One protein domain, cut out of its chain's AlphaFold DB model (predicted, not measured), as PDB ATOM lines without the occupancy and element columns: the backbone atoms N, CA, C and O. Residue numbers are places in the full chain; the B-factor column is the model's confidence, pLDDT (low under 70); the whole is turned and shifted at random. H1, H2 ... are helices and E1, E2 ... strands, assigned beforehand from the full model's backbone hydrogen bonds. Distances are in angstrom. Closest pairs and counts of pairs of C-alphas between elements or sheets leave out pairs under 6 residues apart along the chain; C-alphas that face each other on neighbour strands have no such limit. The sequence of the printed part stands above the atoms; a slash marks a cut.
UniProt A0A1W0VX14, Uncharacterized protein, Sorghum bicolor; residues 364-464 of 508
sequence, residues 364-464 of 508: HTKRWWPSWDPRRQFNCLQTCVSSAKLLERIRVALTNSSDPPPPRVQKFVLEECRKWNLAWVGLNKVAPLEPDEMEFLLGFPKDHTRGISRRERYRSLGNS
ATOM      1  N   HIS A 364     173.944 209.028 195.322       89.56
ATOM      2  CA  HIS A 364     174.584 208.786 196.615       89.56
ATOM      3  C   HIS A 364     176.113 208.578 196.527       89.56
ATOM      4  O   HIS A 364     176.810 208.807 197.520       89.56
ATOM      5  N   THR A 365     176.643 208.181 195.359       90.56
ATOM      6  CA  THR A 365     178.093 208.012 195.113       90.56
ATOM      7  C   THR A 365     178.802 209.352 194.909       90.56
ATOM      8  O   THR A 365     179.984 209.492 195.217       90.56
ATOM      9  N   LYS A 366     178.072 210.383 194.455       91.69
ATOM     10  CA  LYS A 366     178.612 211.696 194.060       91.69
ATOM     11  C   LYS A 366     179.422 212.384 195.165       91.69
ATOM     12  O   LYS A 366     180.382 213.079 194.860       91.69
ATOM     13  N   ARG A 367     179.054 212.184 196.437       93.19
ATOM     14  CA  ARG A 367     179.757 212.746 197.610       93.19
ATOM     15  C   ARG A 367     181.134 212.122 197.873       93.19
ATOM     16  O   ARG A 367     181.945 212.735 198.553       93.19
ATOM     17  N   TRP A 368     181.372 210.912 197.369       94.12
ATOM     18  CA  TRP A 368     182.619 210.159 197.540       94.12
ATOM     19  C   TRP A 368     183.468 210.126 196.269       94.12
ATOM     20  O   TRP A 368     184.557 209.561 196.280       94.12
ATOM     21  N   TRP A 369     182.969 210.702 195.175       94.50
ATOM     22  CA  TRP A 369     183.633 210.671 193.883       94.50
ATOM     23  C   TRP A 369     184.822 211.645 193.869       94.50
ATOM     24  O   TRP A 369     184.603 212.856 193.977       94.50
ATOM     25  N   PRO A 370     186.074 211.173 193.741       93.81
ATOM     26  CA  PRO A 370     187.225 212.057 193.766       93.81
ATOM     27  C   PRO A 370     187.323 212.863 192.469       93.81
ATOM     28  O   PRO A 370     187.009 212.381 191.381       93.81
ATOM     29  N   SER A 371     187.834 214.090 192.571       92.50
ATOM     30  CA  SER A 371     187.996 215.008 191.433       92.50
ATOM     31  C   SER A 371     188.946 214.489 190.344       92.50
ATOM     32  O   SER A 371     188.843 214.912 189.194       92.50
ATOM     33  N   TRP A 372     189.848 213.566 190.692       93.56
ATOM     34  CA  TRP A 372     190.779 212.918 189.766       93.56
ATOM     35  C   TRP A 372     190.204 211.685 189.050       93.56
ATOM     36  O   TRP A 372     190.876 211.159 188.166       93.56
ATOM     37  N   ASP A 373     188.986 211.226 189.373       95.56
ATOM     38  CA  ASP A 373     188.310 210.156 188.626       95.56
ATOM     39  C   ASP A 373     187.378 210.743 187.548       95.56
ATOM     40  O   ASP A 373     186.259 211.166 187.852       95.56
ATOM     41  N   PRO A 374     187.793 210.753 186.263       95.00
ATOM     42  CA  PRO A 374     187.048 211.407 185.193       95.00
ATOM     43  C   PRO A 374     185.892 210.555 184.651       95.00
ATOM     44  O   PRO A 374     185.262 210.948 183.665       95.00
ATOM     45  N   ARG A 375     185.642 209.352 185.193       95.44
ATOM     46  CA  ARG A 375     184.613 208.450 184.658       95.44
ATOM     47  C   ARG A 375     183.227 209.059 184.858       95.44
ATOM     48  O   ARG A 375     182.842 209.445 185.956       95.44
ATOM     49  N   ARG A 376     182.453 209.113 183.772       94.25
ATOM     50  CA  ARG A 376     181.053 209.582 183.770       94.25
ATOM     51  C   ARG A 376     180.057 208.475 183.438       94.25
ATOM     52  O   ARG A 376     178.867 208.680 183.641       94.25
ATOM     53  N   GLN A 377     180.543 207.344 182.934       95.06
ATOM     54  CA  GLN A 377     179.798 206.151 182.534       95.06
ATOM     55  C   GLN A 377     180.617 204.916 182.923       95.06
ATOM     56  O   GLN A 377     181.848 204.995 182.991       95.06
ATOM     57  N   PHE A 378     179.939 203.801 183.184       96.38
ATOM     58  CA  PHE A 378     180.578 202.498 183.354       96.38
ATOM     59  C   PHE A 378     181.016 201.929 181.998       96.38
ATOM     60  O   PHE A 378     180.513 202.328 180.943       96.38
ATOM     61  N   ASN A 379     181.955 200.987 182.026       96.25
ATOM     62  CA  ASN A 379     182.300 200.184 180.858       96.25
ATOM     63  C   ASN A 379     181.229 199.096 180.642       96.25
ATOM     64  O   ASN A 379     180.172 199.112 181.276       96.25
ATOM     65  N   CYS A 380     181.498 198.137 179.751       96.19
ATOM     66  CA  CYS A 380     180.618 196.981 179.591       96.19
ATOM     67  C   CYS A 380     180.487 196.257 180.930       96.19
ATOM     68  O   CYS A 380     181.494 195.940 181.569       96.19
ATOM     69  N   LEU A 381     179.244 196.021 181.346       94.94
ATOM     70  CA  LEU A 381     178.939 195.193 182.505       94.94
ATOM     71  C   LEU A 381     179.410 193.760 182.226       94.94
ATOM     72  O   LEU A 381     179.321 193.284 181.091       94.94
ATOM     73  N   GLN A 382     179.979 193.122 183.245       92.19
ATOM     74  CA  GLN A 382     180.651 191.824 183.148       92.19
ATOM     75  C   GLN A 382     179.868 190.748 183.898       92.19
ATOM     76  O   GLN A 382     178.982 191.043 184.696       92.19
ATOM     77  N   THR A 383     180.214 189.491 183.631       93.88
ATOM     78  CA  THR A 383     179.635 188.298 184.266       93.88
ATOM     79  C   THR A 383     180.223 187.992 185.645       93.88
ATOM     80  O   THR A 383     179.701 187.141 186.362       93.88
ATOM     81  N   CYS A 384     181.311 188.667 186.019       90.38
ATOM     82  CA  CYS A 384     182.056 188.485 187.258       90.38
ATOM     83  C   CYS A 384     182.349 189.835 187.934       90.38
ATOM     84  O   CYS A 384     182.278 190.896 187.312       90.38
ATOM     85  N   VAL A 385     182.673 189.785 189.228       91.50
ATOM     86  CA  VAL A 385     182.959 190.958 190.069       91.50
ATOM     87  C   VAL A 385     184.336 190.860 190.718       91.50
ATOM     88  O   VAL A 385     184.896 189.775 190.866       91.50
ATOM     89  N   SER A 386     184.876 192.007 191.131       91.75
ATOM     90  CA  SER A 386     186.146 192.105 191.854       91.75
ATOM     91  C   SER A 386     186.146 191.318 193.166       91.75
ATOM     92  O   SER A 386     185.180 191.383 193.928       91.75
ATOM     93  N   SER A 387     187.275 190.692 193.501       93.81
ATOM     94  CA  SER A 387     187.479 190.068 194.812       93.81
ATOM     95  C   SER A 387     187.650 191.101 195.936       93.81
ATOM     96  O   SER A 387     188.190 192.190 195.730       93.81
ATOM     97  N   ALA A 388     187.271 190.737 197.166       93.69
ATOM     98  CA  ALA A 388     187.483 191.584 198.346       93.69
ATOM     99  C   ALA A 388     188.974 191.912 198.578       93.69
ATOM    100  O   ALA A 388     189.309 193.044 198.933       93.69
ATOM    101  N   LYS A 389     189.878 190.962 198.273       95.69
ATOM    102  CA  LYS A 389     191.342 191.153 198.306       95.69
ATOM    103  C   LYS A 389     191.787 192.329 197.410       95.69
ATOM    104  O   LYS A 389     192.699 193.065 197.777       95.69
ATOM    105  N   LEU A 390     191.134 192.559 196.262       95.31
ATOM    106  CA  LEU A 390     191.415 193.714 195.397       95.31
ATOM    107  C   LEU A 390     190.905 195.036 195.994       95.31
ATOM    108  O   LEU A 390     191.620 196.037 195.954       95.31
ATOM    109  N   LEU A 391     189.695 195.042 196.560       95.50
ATOM    110  CA  LEU A 391     189.104 196.240 197.168       95.50
ATOM    111  C   LEU A 391     189.953 196.745 198.343       95.50
ATOM    112  O   LEU A 391     190.221 197.944 198.435       95.50
ATOM    113  N   GLU A 392     190.442 195.839 199.195       95.56
ATOM    114  CA  GLU A 392     191.312 196.220 200.311       95.56
ATOM    115  C   GLU A 392     192.696 196.680 199.819       95.56
ATOM    116  O   GLU A 392     193.205 197.683 200.309       95.56
ATOM    117  N   ARG A 393     193.268 196.072 198.764       96.06
ATOM    118  CA  ARG A 393     194.494 196.595 198.117       96.06
ATOM    119  C   ARG A 393     194.325 198.028 197.603       96.06
ATOM    120  O   ARG A 393     195.230 198.842 197.782       96.06
ATOM    121  N   ILE A 394     193.182 198.354 196.991       95.75
ATOM    122  CA  ILE A 394     192.861 199.724 196.558       95.75
ATOM    123  C   ILE A 394     192.752 200.652 197.773       95.75
ATOM    124  O   ILE A 394     193.371 201.717 197.791       95.75
ATOM    125  N   ARG A 395     192.022 200.240 198.813       95.38
ATOM    126  CA  ARG A 395     191.841 201.022 200.042       95.38
ATOM    127  C   ARG A 395     193.159 201.305 200.761       95.38
ATOM    128  O   ARG A 395     193.389 202.450 201.148       95.38
ATOM    129  N   VAL A 396     194.028 200.308 200.919       95.00
ATOM    130  CA  VAL A 396     195.358 200.456 201.532       95.00
ATOM    131  C   VAL A 396     196.236 201.385 200.692       95.00
ATOM    132  O   VAL A 396     196.836 202.309 201.238       95.00
ATOM    133  N   ALA A 397     196.255 201.224 199.363       93.69
ATOM    134  CA  ALA A 397     197.016 202.102 198.472       93.69
ATOM    135  C   ALA A 397     196.564 203.574 198.553       93.69
ATOM    136  O   ALA A 397     197.404 204.473 198.530       93.69
ATOM    137  N   LEU A 398     195.257 203.826 198.683       94.06
ATOM    138  CA  LEU A 398     194.699 205.170 198.872       94.06
ATOM    139  C   LEU A 398     194.956 205.723 200.282       94.06
ATOM    140  O   LEU A 398     195.278 206.896 200.422       94.06
ATOM    141  N   THR A 399     194.854 204.889 201.320       92.88
ATOM    142  CA  THR A 399     195.052 205.301 202.725       92.88
ATOM    143  C   THR A 399     196.516 205.633 203.028       92.88
ATOM    144  O   THR A 399     196.785 206.545 203.802       92.88
ATOM    145  N   ASN A 400     197.456 204.951 202.371       90.75
ATOM    146  CA  ASN A 400     198.895 205.202 202.488       90.75
ATOM    147  C   ASN A 400     199.407 206.288 201.515       90.75
ATOM    148  O   ASN A 400     200.617 206.483 201.394       90.75
ATOM    149  N   SER A 401     198.513 206.965 200.788       88.50
ATOM    150  CA  SER A 401     198.851 208.037 199.846       88.50
ATOM    151  C   SER A 401     198.563 209.424 200.426       88.50
ATOM    152  O   SER A 401     197.755 209.585 201.335       88.50
ATOM    153  N   SER A 402     199.188 210.451 199.844       82.56
ATOM    154  CA  SER A 402     198.728 211.836 199.988       82.56
ATOM    155  C   SER A 402     197.301 212.007 199.452       82.56
ATOM    156  O   SER A 402     196.856 211.216 198.621       82.56
ATOM    157  N   ASP A 403     196.618 213.082 199.848       84.06
ATOM    158  CA  ASP A 403     195.412 213.560 199.166       84.06
ATOM    159  C   ASP A 403     195.746 214.855 198.392       84.06
ATOM    160  O   ASP A 403     196.105 215.853 199.023       84.06
ATOM    161  N   PRO A 404     195.714 214.865 197.042       86.19
ATOM    162  CA  PRO A 404     195.392 213.746 196.154       86.19
ATOM    163  C   PRO A 404     196.515 212.685 196.066       86.19
ATOM    164  O   PRO A 404     197.693 213.014 196.262       86.19
ATOM    165  N   PRO A 405     196.194 211.423 195.708       92.38
ATOM    166  CA  PRO A 405     197.190 210.359 195.576       92.38
ATOM    167  C   PRO A 405     198.203 210.616 194.453       92.38
ATOM    168  O   PRO A 405     197.861 211.279 193.468       92.38
ATOM    169  N   PRO A 406     199.421 210.045 194.511       94.25
ATOM    170  CA  PRO A 406     200.390 210.143 193.422       94.25
ATOM    171  C   PRO A 406     199.831 209.605 192.088       94.25
ATOM    172  O   PRO A 406     199.097 208.612 192.099       94.25
ATOM    173  N   PRO A 407     200.225 210.151 190.917       94.31
ATOM    174  CA  PRO A 407     199.685 209.734 189.616       94.31
ATOM    175  C   PRO A 407     199.797 208.230 189.317       94.31
ATOM    176  O   PRO A 407     198.937 207.669 188.644       94.31
ATOM    177  N   ARG A 408     200.823 207.551 189.854       94.38
ATOM    178  CA  ARG A 408     200.978 206.086 189.765       94.38
ATOM    179  C   ARG A 408     199.841 205.338 190.472       94.38
ATOM    180  O   ARG A 408     199.341 204.358 189.930       94.38
ATOM    181  N   VAL A 409     199.429 205.808 191.652       94.69
ATOM    182  CA  VAL A 409     198.325 205.227 192.431       94.69
ATOM    183  C   VAL A 409     196.991 205.552 191.767       94.69
ATOM    184  O   VAL A 409     196.191 204.645 191.569       94.69
ATOM    185  N   GLN A 410     196.785 206.800 191.326       94.81
ATOM    186  CA  GLN A 410     195.587 207.174 190.561       94.81
ATOM    187  C   GLN A 410     195.421 206.292 189.316       94.81
ATOM    188  O   GLN A 410     194.343 205.752 189.091       94.81
ATOM    189  N   LYS A 411     196.492 206.088 188.532       96.00
ATOM    190  CA  LYS A 411     196.468 205.219 187.346       96.00
ATOM    191  C   LYS A 411     196.055 203.785 187.700       96.00
ATOM    192  O   LYS A 411     195.101 203.292 187.109       96.00
ATOM    193  N   PHE A 412     196.711 203.168 188.686       95.75
ATOM    194  CA  PHE A 412     196.382 201.817 189.160       95.75
ATOM    195  C   PHE A 412     194.910 201.696 189.591       95.75
ATOM    196  O   PHE A 412     194.193 200.813 189.120       95.75
ATOM    197  N   VAL A 413     194.430 202.617 190.434       96.19
ATOM    198  CA  VAL A 413     193.045 202.589 190.921       96.19
ATOM    199  C   VAL A 413     192.053 202.810 189.776       96.19
ATOM    200  O   VAL A 413     191.056 202.099 189.708       96.19
ATOM    201  N   LEU A 414     192.320 203.724 188.834       96.19
ATOM    202  CA  LEU A 414     191.454 203.928 187.664       96.19
ATOM    203  C   LEU A 414     191.439 202.731 186.710       96.19
ATOM    204  O   LEU A 414     190.400 202.474 186.105       96.19
ATOM    205  N   GLU A 415     192.551 202.015 186.549       96.00
ATOM    206  CA  GLU A 415     192.619 200.810 185.716       96.00
ATOM    207  C   GLU A 415     191.750 199.693 186.308       96.00
ATOM    208  O   GLU A 415     190.866 199.189 185.613       96.00
ATOM    209  N   GLU A 416     191.874 199.402 187.604       96.12
ATOM    210  CA  GLU A 416     191.027 198.407 188.279       96.12
ATOM    211  C   GLU A 416     189.556 198.850 188.372       96.12
ATOM    212  O   GLU A 416     188.647 198.066 188.094       96.12
ATOM    213  N   CYS A 417     189.285 200.131 188.650       95.94
ATOM    214  CA  CYS A 417     187.917 200.662 188.669       95.94
ATOM    215  C   CYS A 417     187.249 200.649 187.282       95.94
ATOM    216  O   CYS A 417     186.027 200.537 187.187       95.94
ATOM    217  N   ARG A 418     188.022 200.752 186.191       95.75
ATOM    218  CA  ARG A 418     187.532 200.555 184.813       95.75
ATOM    219  C   ARG A 418     187.360 199.079 184.473       95.75
ATOM    220  O   ARG A 418     186.411 198.747 183.768       95.75
ATOM    221  N   LYS A 419     188.261 198.214 184.941       94.69
ATOM    222  CA  LYS A 419     188.222 196.772 184.684       94.69
ATOM    223  C   LYS A 419     187.002 196.119 185.329       94.69
ATOM    224  O   LYS A 419     186.314 195.374 184.649       94.69
ATOM    225  N   TRP A 420     186.702 196.458 186.583       96.00
ATOM    226  CA  TRP A 420     185.643 195.831 187.386       96.00
ATOM    227  C   TRP A 420     184.403 196.713 187.610       96.00
ATOM    228  O   TRP A 420     183.563 196.389 188.444       96.00
ATOM    229  N   ASN A 421     184.289 197.841 186.898       96.38
ATOM    230  CA  ASN A 421     183.194 198.815 187.038       96.38
ATOM    231  C   ASN A 421     182.958 199.313 188.481       96.38
ATOM    232  O   ASN A 421     181.824 199.565 188.879       96.38
ATOM    233  N   LEU A 422     184.026 199.493 189.266       96.44
ATOM    234  CA  LEU A 422     183.910 199.847 190.684       96.44
ATOM    235  C   LEU A 422     183.371 201.273 190.888       96.44
ATOM    236  O   LEU A 422     183.830 202.220 190.236       96.44
ATOM    237  N   ALA A 423     182.445 201.435 191.830       95.62
ATOM    238  CA  ALA A 423     181.850 202.710 192.227       95.62
ATOM    239  C   ALA A 423     182.372 203.180 193.596       95.62
ATOM    240  O   ALA A 423     182.755 202.372 194.443       95.62
ATOM    241  N   TRP A 424     182.389 204.498 193.823       96.12
ATOM    242  CA  TRP A 424     182.839 205.101 195.083       96.12
ATOM    243  C   TRP A 424     181.716 205.111 196.127       96.12
ATOM    244  O   TRP A 424     180.716 205.815 195.973       96.12
ATOM    245  N   VAL A 425     181.901 204.348 197.209       94.69
ATOM    246  CA  VAL A 425     180.888 204.134 198.265       94.69
ATOM    247  C   VAL A 425     181.256 204.772 199.609       94.69
ATOM    248  O   VAL A 425     180.400 204.916 200.484       94.69
ATOM    249  N   GLY A 426     182.511 205.192 199.776       93.75
ATOM    250  CA  GLY A 426     183.013 205.856 200.977       93.75
ATOM    251  C   GLY A 426     184.369 206.518 200.749       93.75
ATOM    252  O   GLY A 426     185.013 206.289 199.726       93.75
ATOM    253  N   LEU A 427     184.838 207.296 201.730       91.31
ATOM    254  CA  LEU A 427     186.207 207.823 201.737       91.31
ATOM    255  C   LEU A 427     187.214 206.671 201.582       91.31
ATOM    256  O   LEU A 427     187.209 205.735 202.383       91.31
ATOM    257  N   ASN A 428     188.043 206.736 200.537       92.44
ATOM    258  CA  ASN A 428     189.009 205.702 200.139       92.44
ATOM    259  C   ASN A 428     188.407 204.292 199.943       92.44
ATOM    260  O   ASN A 428     189.131 203.299 200.008       92.44
ATOM    261  N   LYS A 429     187.092 204.184 199.699       94.19
ATOM    262  CA  LYS A 429     186.374 202.912 199.533       94.19
ATOM    263  C   LYS A 429     185.636 202.851 198.202       94.19
ATOM    264  O   LYS A 429     184.759 203.671 197.916       94.19
ATOM    265  N   VAL A 430     185.943 201.801 197.450       96.31
ATOM    266  CA  VAL A 430     185.243 201.405 196.228       96.31
ATOM    267  C   VAL A 430     184.571 200.046 196.423       96.31
ATOM    268  O   VAL A 430     185.037 199.240 197.229       96.31
ATOM    269  N   ALA A 431     183.491 199.796 195.691       95.94
ATOM    270  CA  ALA A 431     182.770 198.524 195.676       95.94
ATOM    271  C   ALA A 431     182.384 198.137 194.235       95.94
ATOM    272  O   ALA A 431     182.266 199.030 193.387       95.94
ATOM    273  N   PRO A 432     182.200 196.839 193.929       96.12
ATOM    274  CA  PRO A 432     181.503 196.416 192.718       96.12
ATOM    275  C   PRO A 432     180.039 196.869 192.765       96.12
ATOM    276  O   PRO A 432     179.513 197.162 193.836       96.12
ATOM    277  N   LEU A 433     179.384 196.893 191.604       95.50
ATOM    278  CA  LEU A 433     177.944 197.139 191.519       95.50
ATOM    279  C   LEU A 433     177.171 195.977 192.153       95.50
ATOM    280  O   LEU A 433     177.509 194.806 191.940       95.50
ATOM    281  N   GLU A 434     176.121 196.286 192.905       94.31
ATOM    282  CA  GLU A 434     175.194 195.271 193.407       94.31
ATOM    283  C   GLU A 434     174.293 194.731 192.268       94.31
ATOM    284  O   GLU A 434     174.126 195.386 191.233       94.31
ATOM    285  N   PRO A 435     173.716 193.519 192.394       95.50
ATOM    286  CA  PRO A 435     172.910 192.929 191.322       95.50
ATOM    287  C   PRO A 435     171.686 193.770 190.922       95.50
ATOM    288  O   PRO A 435     171.361 193.835 189.741       95.50
ATOM    289  N   ASP A 436     171.038 194.449 191.872       95.00
ATOM    290  CA  ASP A 436     169.911 195.354 191.618       95.00
ATOM    291  C   ASP A 436     170.346 196.677 190.959       95.00
ATOM    292  O   ASP A 436     169.626 197.226 190.123       95.00
ATOM    293  N   GLU A 437     171.562 197.153 191.242       95.62
ATOM    294  CA  GLU A 437     172.174 198.272 190.513       95.62
ATOM    295  C   GLU A 437     172.468 197.893 189.051       95.62
ATOM    296  O   GLU A 437     172.301 198.716 188.147       95.62
ATOM    297  N   MET A 438     172.866 196.642 188.795       96.00
ATOM    298  CA  MET A 438     173.043 196.119 187.437       96.00
ATOM    299  C   MET A 438     171.714 195.909 186.702       96.00
ATOM    300  O   MET A 438     171.630 196.288 185.536       96.00
ATOM    301  N   GLU A 439     170.675 195.384 187.361       97.19
ATOM    302  CA  GLU A 439     169.308 195.311 186.810       97.19
ATOM    303  C   GLU A 439     168.821 196.694 186.363       97.19
ATOM    304  O   GLU A 439     168.403 196.864 185.215       97.19
ATOM    305  N   PHE A 440     168.970 197.700 187.232       96.19
ATOM    306  CA  PHE A 440     168.614 199.088 186.939       96.19
ATOM    307  C   PHE A 440     169.400 199.668 185.753       96.19
ATOM    308  O   PHE A 440     168.807 200.272 184.860       96.19
ATOM    309  N   LEU A 441     170.723 199.462 185.699       96.50
ATOM    310  CA  LEU A 441     171.549 199.921 184.575       96.50
ATOM    311  C   LEU A 441     171.185 199.245 183.248       96.50
ATOM    312  O   LEU A 441     171.318 199.884 182.204       96.50
ATOM    313  N   LEU A 442     170.751 197.982 183.283       96.81
ATOM    314  CA  LEU A 442     170.356 197.190 182.113       96.81
ATOM    315  C   LEU A 442     168.898 197.424 181.677       96.81
ATOM    316  O   LEU A 442     168.513 196.961 180.603       96.81
ATOM    317  N   GLY A 443     168.109 198.152 182.474       96.06
ATOM    318  CA  GLY A 443     166.707 198.472 182.198       96.06
ATOM    319  C   GLY A 443     165.714 197.360 182.569       96.06
ATOM    320  O   GLY A 443     164.568 197.392 182.110       96.06
ATOM    321  N   PHE A 444     166.127 196.392 183.391       96.94
ATOM    322  CA  PHE A 444     165.235 195.371 183.948       96.94
ATOM    323  C   PHE A 444     164.405 195.922 185.121       96.94
ATOM    324  O   PHE A 444     164.799 196.908 185.753       96.94
ATOM    325  N   PRO A 445     163.266 195.285 185.451       95.62
ATOM    326  CA  PRO A 445     162.590 195.504 186.723       95.62
ATOM    327  C   PRO A 445     163.538 195.276 187.907       95.62
ATOM    328  O   PRO A 445     164.454 194.454 187.848       95.62
ATOM    329  N   LYS A 446     163.299 195.986 189.011       94.44
ATOM    330  CA  LYS A 446     164.032 195.744 190.255       94.44
ATOM    331  C   LYS A 446     163.738 194.332 190.768       94.44
ATOM    332  O   LYS A 446     162.581 193.922 190.774       94.44
ATOM    333  N   ASP A 447     164.771 193.643 191.254       94.06
ATOM    334  CA  ASP A 447     164.706 192.276 191.782       94.06
ATOM    335  C   ASP A 447     164.335 191.213 190.722       94.06
ATOM    336  O   ASP A 447     164.000 190.085 191.076       94.06
ATOM    337  N   HIS A 448     164.461 191.521 189.421       95.50
ATOM    338  CA  HIS A 448     164.125 190.608 188.312       95.50
ATOM    339  C   HIS A 448     164.877 189.269 188.353       95.50
ATOM    340  O   HIS A 448     164.327 188.234 187.997       95.50
ATOM    341  N   THR A 449     166.129 189.266 188.817       94.69
ATOM    342  CA  THR A 449     166.942 188.047 188.984       94.69
ATOM    343  C   THR A 449     167.004 187.567 190.440       94.69
ATOM    344  O   THR A 449     167.870 186.775 190.812       94.69
ATOM    345  N   ARG A 450     166.117 188.047 191.320       93.06
ATOM    346  CA  ARG A 450     166.082 187.616 192.724       93.06
ATOM    347  C   ARG A 450     165.558 186.182 192.840       93.06
ATOM    348  O   ARG A 450     164.507 185.851 192.311       93.06
ATOM    349  N   GLY A 451     166.275 185.352 193.596       89.44
ATOM    350  CA  GLY A 451     165.931 183.944 193.843       89.44
ATOM    351  C   GLY A 451     167.025 182.966 193.414       89.44
ATOM    352  O   GLY A 451     167.130 181.896 194.002       89.44
ATOM    353  N   ILE A 452     167.888 183.360 192.471       92.69
ATOM    354  CA  ILE A 452     169.072 182.586 192.061       92.69
ATOM    355  C   ILE A 452     170.332 183.040 192.813       92.69
ATOM    356  O   ILE A 452     170.347 184.082 193.482       92.69
ATOM    357  N   SER A 453     171.412 182.258 192.710       93.88
ATOM    358  CA  SER A 453     172.661 182.537 193.430       93.88
ATOM    359  C   SER A 453     173.286 183.879 193.016       93.88
ATOM    360  O   SER A 453     173.200 184.298 191.861       93.88
ATOM    361  N   ARG A 454     173.984 184.571 193.933       92.94
ATOM    362  CA  ARG A 454     174.609 185.880 193.633       92.94
ATOM    363  C   ARG A 454     175.580 185.810 192.444       92.94
ATOM    364  O   ARG A 454     175.611 186.735 191.636       92.94
ATOM    365  N   ARG A 455     176.335 184.711 192.313       92.94
ATOM    366  CA  ARG A 455     177.245 184.442 191.181       92.94
ATOM    367  C   ARG A 455     176.477 184.362 189.857       92.94
ATOM    368  O   ARG A 455     176.895 184.942 188.859       92.94
ATOM    369  N   GLU A 456     175.347 183.671 189.863       94.31
ATOM    370  CA  GLU A 456     174.502 183.467 188.691       94.31
ATOM    371  C   GLU A 456     173.746 184.735 188.281       94.31
ATOM    372  O   GLU A 456     173.703 185.034 187.092       94.31
ATOM    373  N   ARG A 457     173.275 185.556 189.238       95.50
ATOM    374  CA  ARG A 457     172.726 186.899 188.948       95.50
ATOM    375  C   ARG A 457     173.707 187.720 188.107       95.50
ATOM    376  O   ARG A 457     173.336 188.211 187.044       95.50
ATOM    377  N   TYR A 458     174.974 187.805 188.525       95.38
ATOM    378  CA  TYR A 458     176.010 188.506 187.756       95.38
ATOM    379  C   TYR A 458     176.264 187.874 186.381       95.38
ATOM    380  O   TYR A 458     176.327 188.600 185.389       95.38
ATOM    381  N   ARG A 459     176.355 186.539 186.289       96.00
ATOM    382  CA  ARG A 459     176.556 185.830 185.011       96.00
ATOM    383  C   ARG A 459     175.428 186.114 184.014       96.00
ATOM    384  O   ARG A 459     175.700 186.420 182.853       96.00
ATOM    385  N   SER A 460     174.184 186.061 184.474       96.06
ATOM    386  CA  SER A 460     172.992 186.275 183.655       96.06
ATOM    387  C   SER A 460     172.825 187.738 183.232       96.06
ATOM    388  O   SER A 460     172.600 188.005 182.054       96.06
ATOM    389  N   LEU A 461     173.026 188.698 184.144       96.50
ATOM    390  CA  LEU A 461     172.965 190.139 183.846       96.50
ATOM    391  C   LEU A 461     174.126 190.609 182.949       96.50
ATOM    392  O   LEU A 461     173.945 191.436 182.059       96.50
ATOM    393  N   GLY A 462     175.333 190.063 183.126       94.94
ATOM    394  CA  GLY A 462     176.466 190.360 182.243       94.94
ATOM    395  C   GLY A 462     176.159 190.013 180.781       94.94
ATOM    396  O   GLY A 462     176.450 190.802 179.874       94.94
ATOM    397  N   ASN A 463     175.487 188.882 180.556       95.88
ATOM    398  CA  ASN A 463     175.172 188.355 179.228       95.88
ATOM    399  C   ASN A 463     173.816 188.805 178.650       95.88
ATOM    400  O   ASN A 463     173.611 188.644 177.452       95.88
ATOM    401  N   SER A 464     172.922 189.416 179.434       96.69
ATOM    402  CA  SER A 464     171.599 189.855 178.960       96.69
ATOM    403  C   SER A 464     171.651 191.014 177.955       96.69
ATOM    404  O   SER A 464     172.681 191.661 177.754       96.69
TER     405      SER A 464
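This is residues 364 to 464 of the 508 residues of an uncharacterized protein of Sorghum bicolor (UniProt A0A1W0VX14). An elongated body has two parts: H1, H2 and the small antiparallel strand hairpin E1-E2, with E2 packed on H1, and, at the other end, H3 and H4 side by side. The 101 printed residues, 50 in named elements, run H1 H2 E1 E2 H3 H4, mostly helix; compact, radius of gyration of the C-alphas 14.4 A, spans 43 by 24 by 20 A.

Pass residues 364 to 387, with no named element, to C-alpha 388 at (187.483, 191.584, 198.346); there H1 runs to 399, 16.3 A. Then find H2, 407 to 419, 18.0 A; E1, 423 to 426; E2, 429 to 431; H3, 435 to 442; and H4, 454 to 463, 14.6 A, ending at (175.172, 188.355, 179.228).

H1 and H2, a helical hairpin, only just touch, with 3 pairs of C-alphas within 8 A, made by residues 394 to 398 and 409 to 413 alone; the closest are Ile 394 and Val 413, 6.3 A; a shallow tilt of 26 degrees, opposite ways. C-alphas 395 and 429, the closest of H1 and E2, are 5.8 A apart. In the hairpin E1 and E2, N 423 and O 431 are 2.9 A apart. H3 and H4 touch, closest C-alphas Pro 435 and Tyr 458, 6.5 A. H2 and H4 are apart. In H1, H2, H3 and H4 every O i to N i+4 pair is within hydrogen-bond range.

The farthest C-alphas, Ser 402 and Gly 451, are 43.5 A apart. The link H3 to H4 is long; the printed part has no cut, and no printed residue is under 70 in pLDDT.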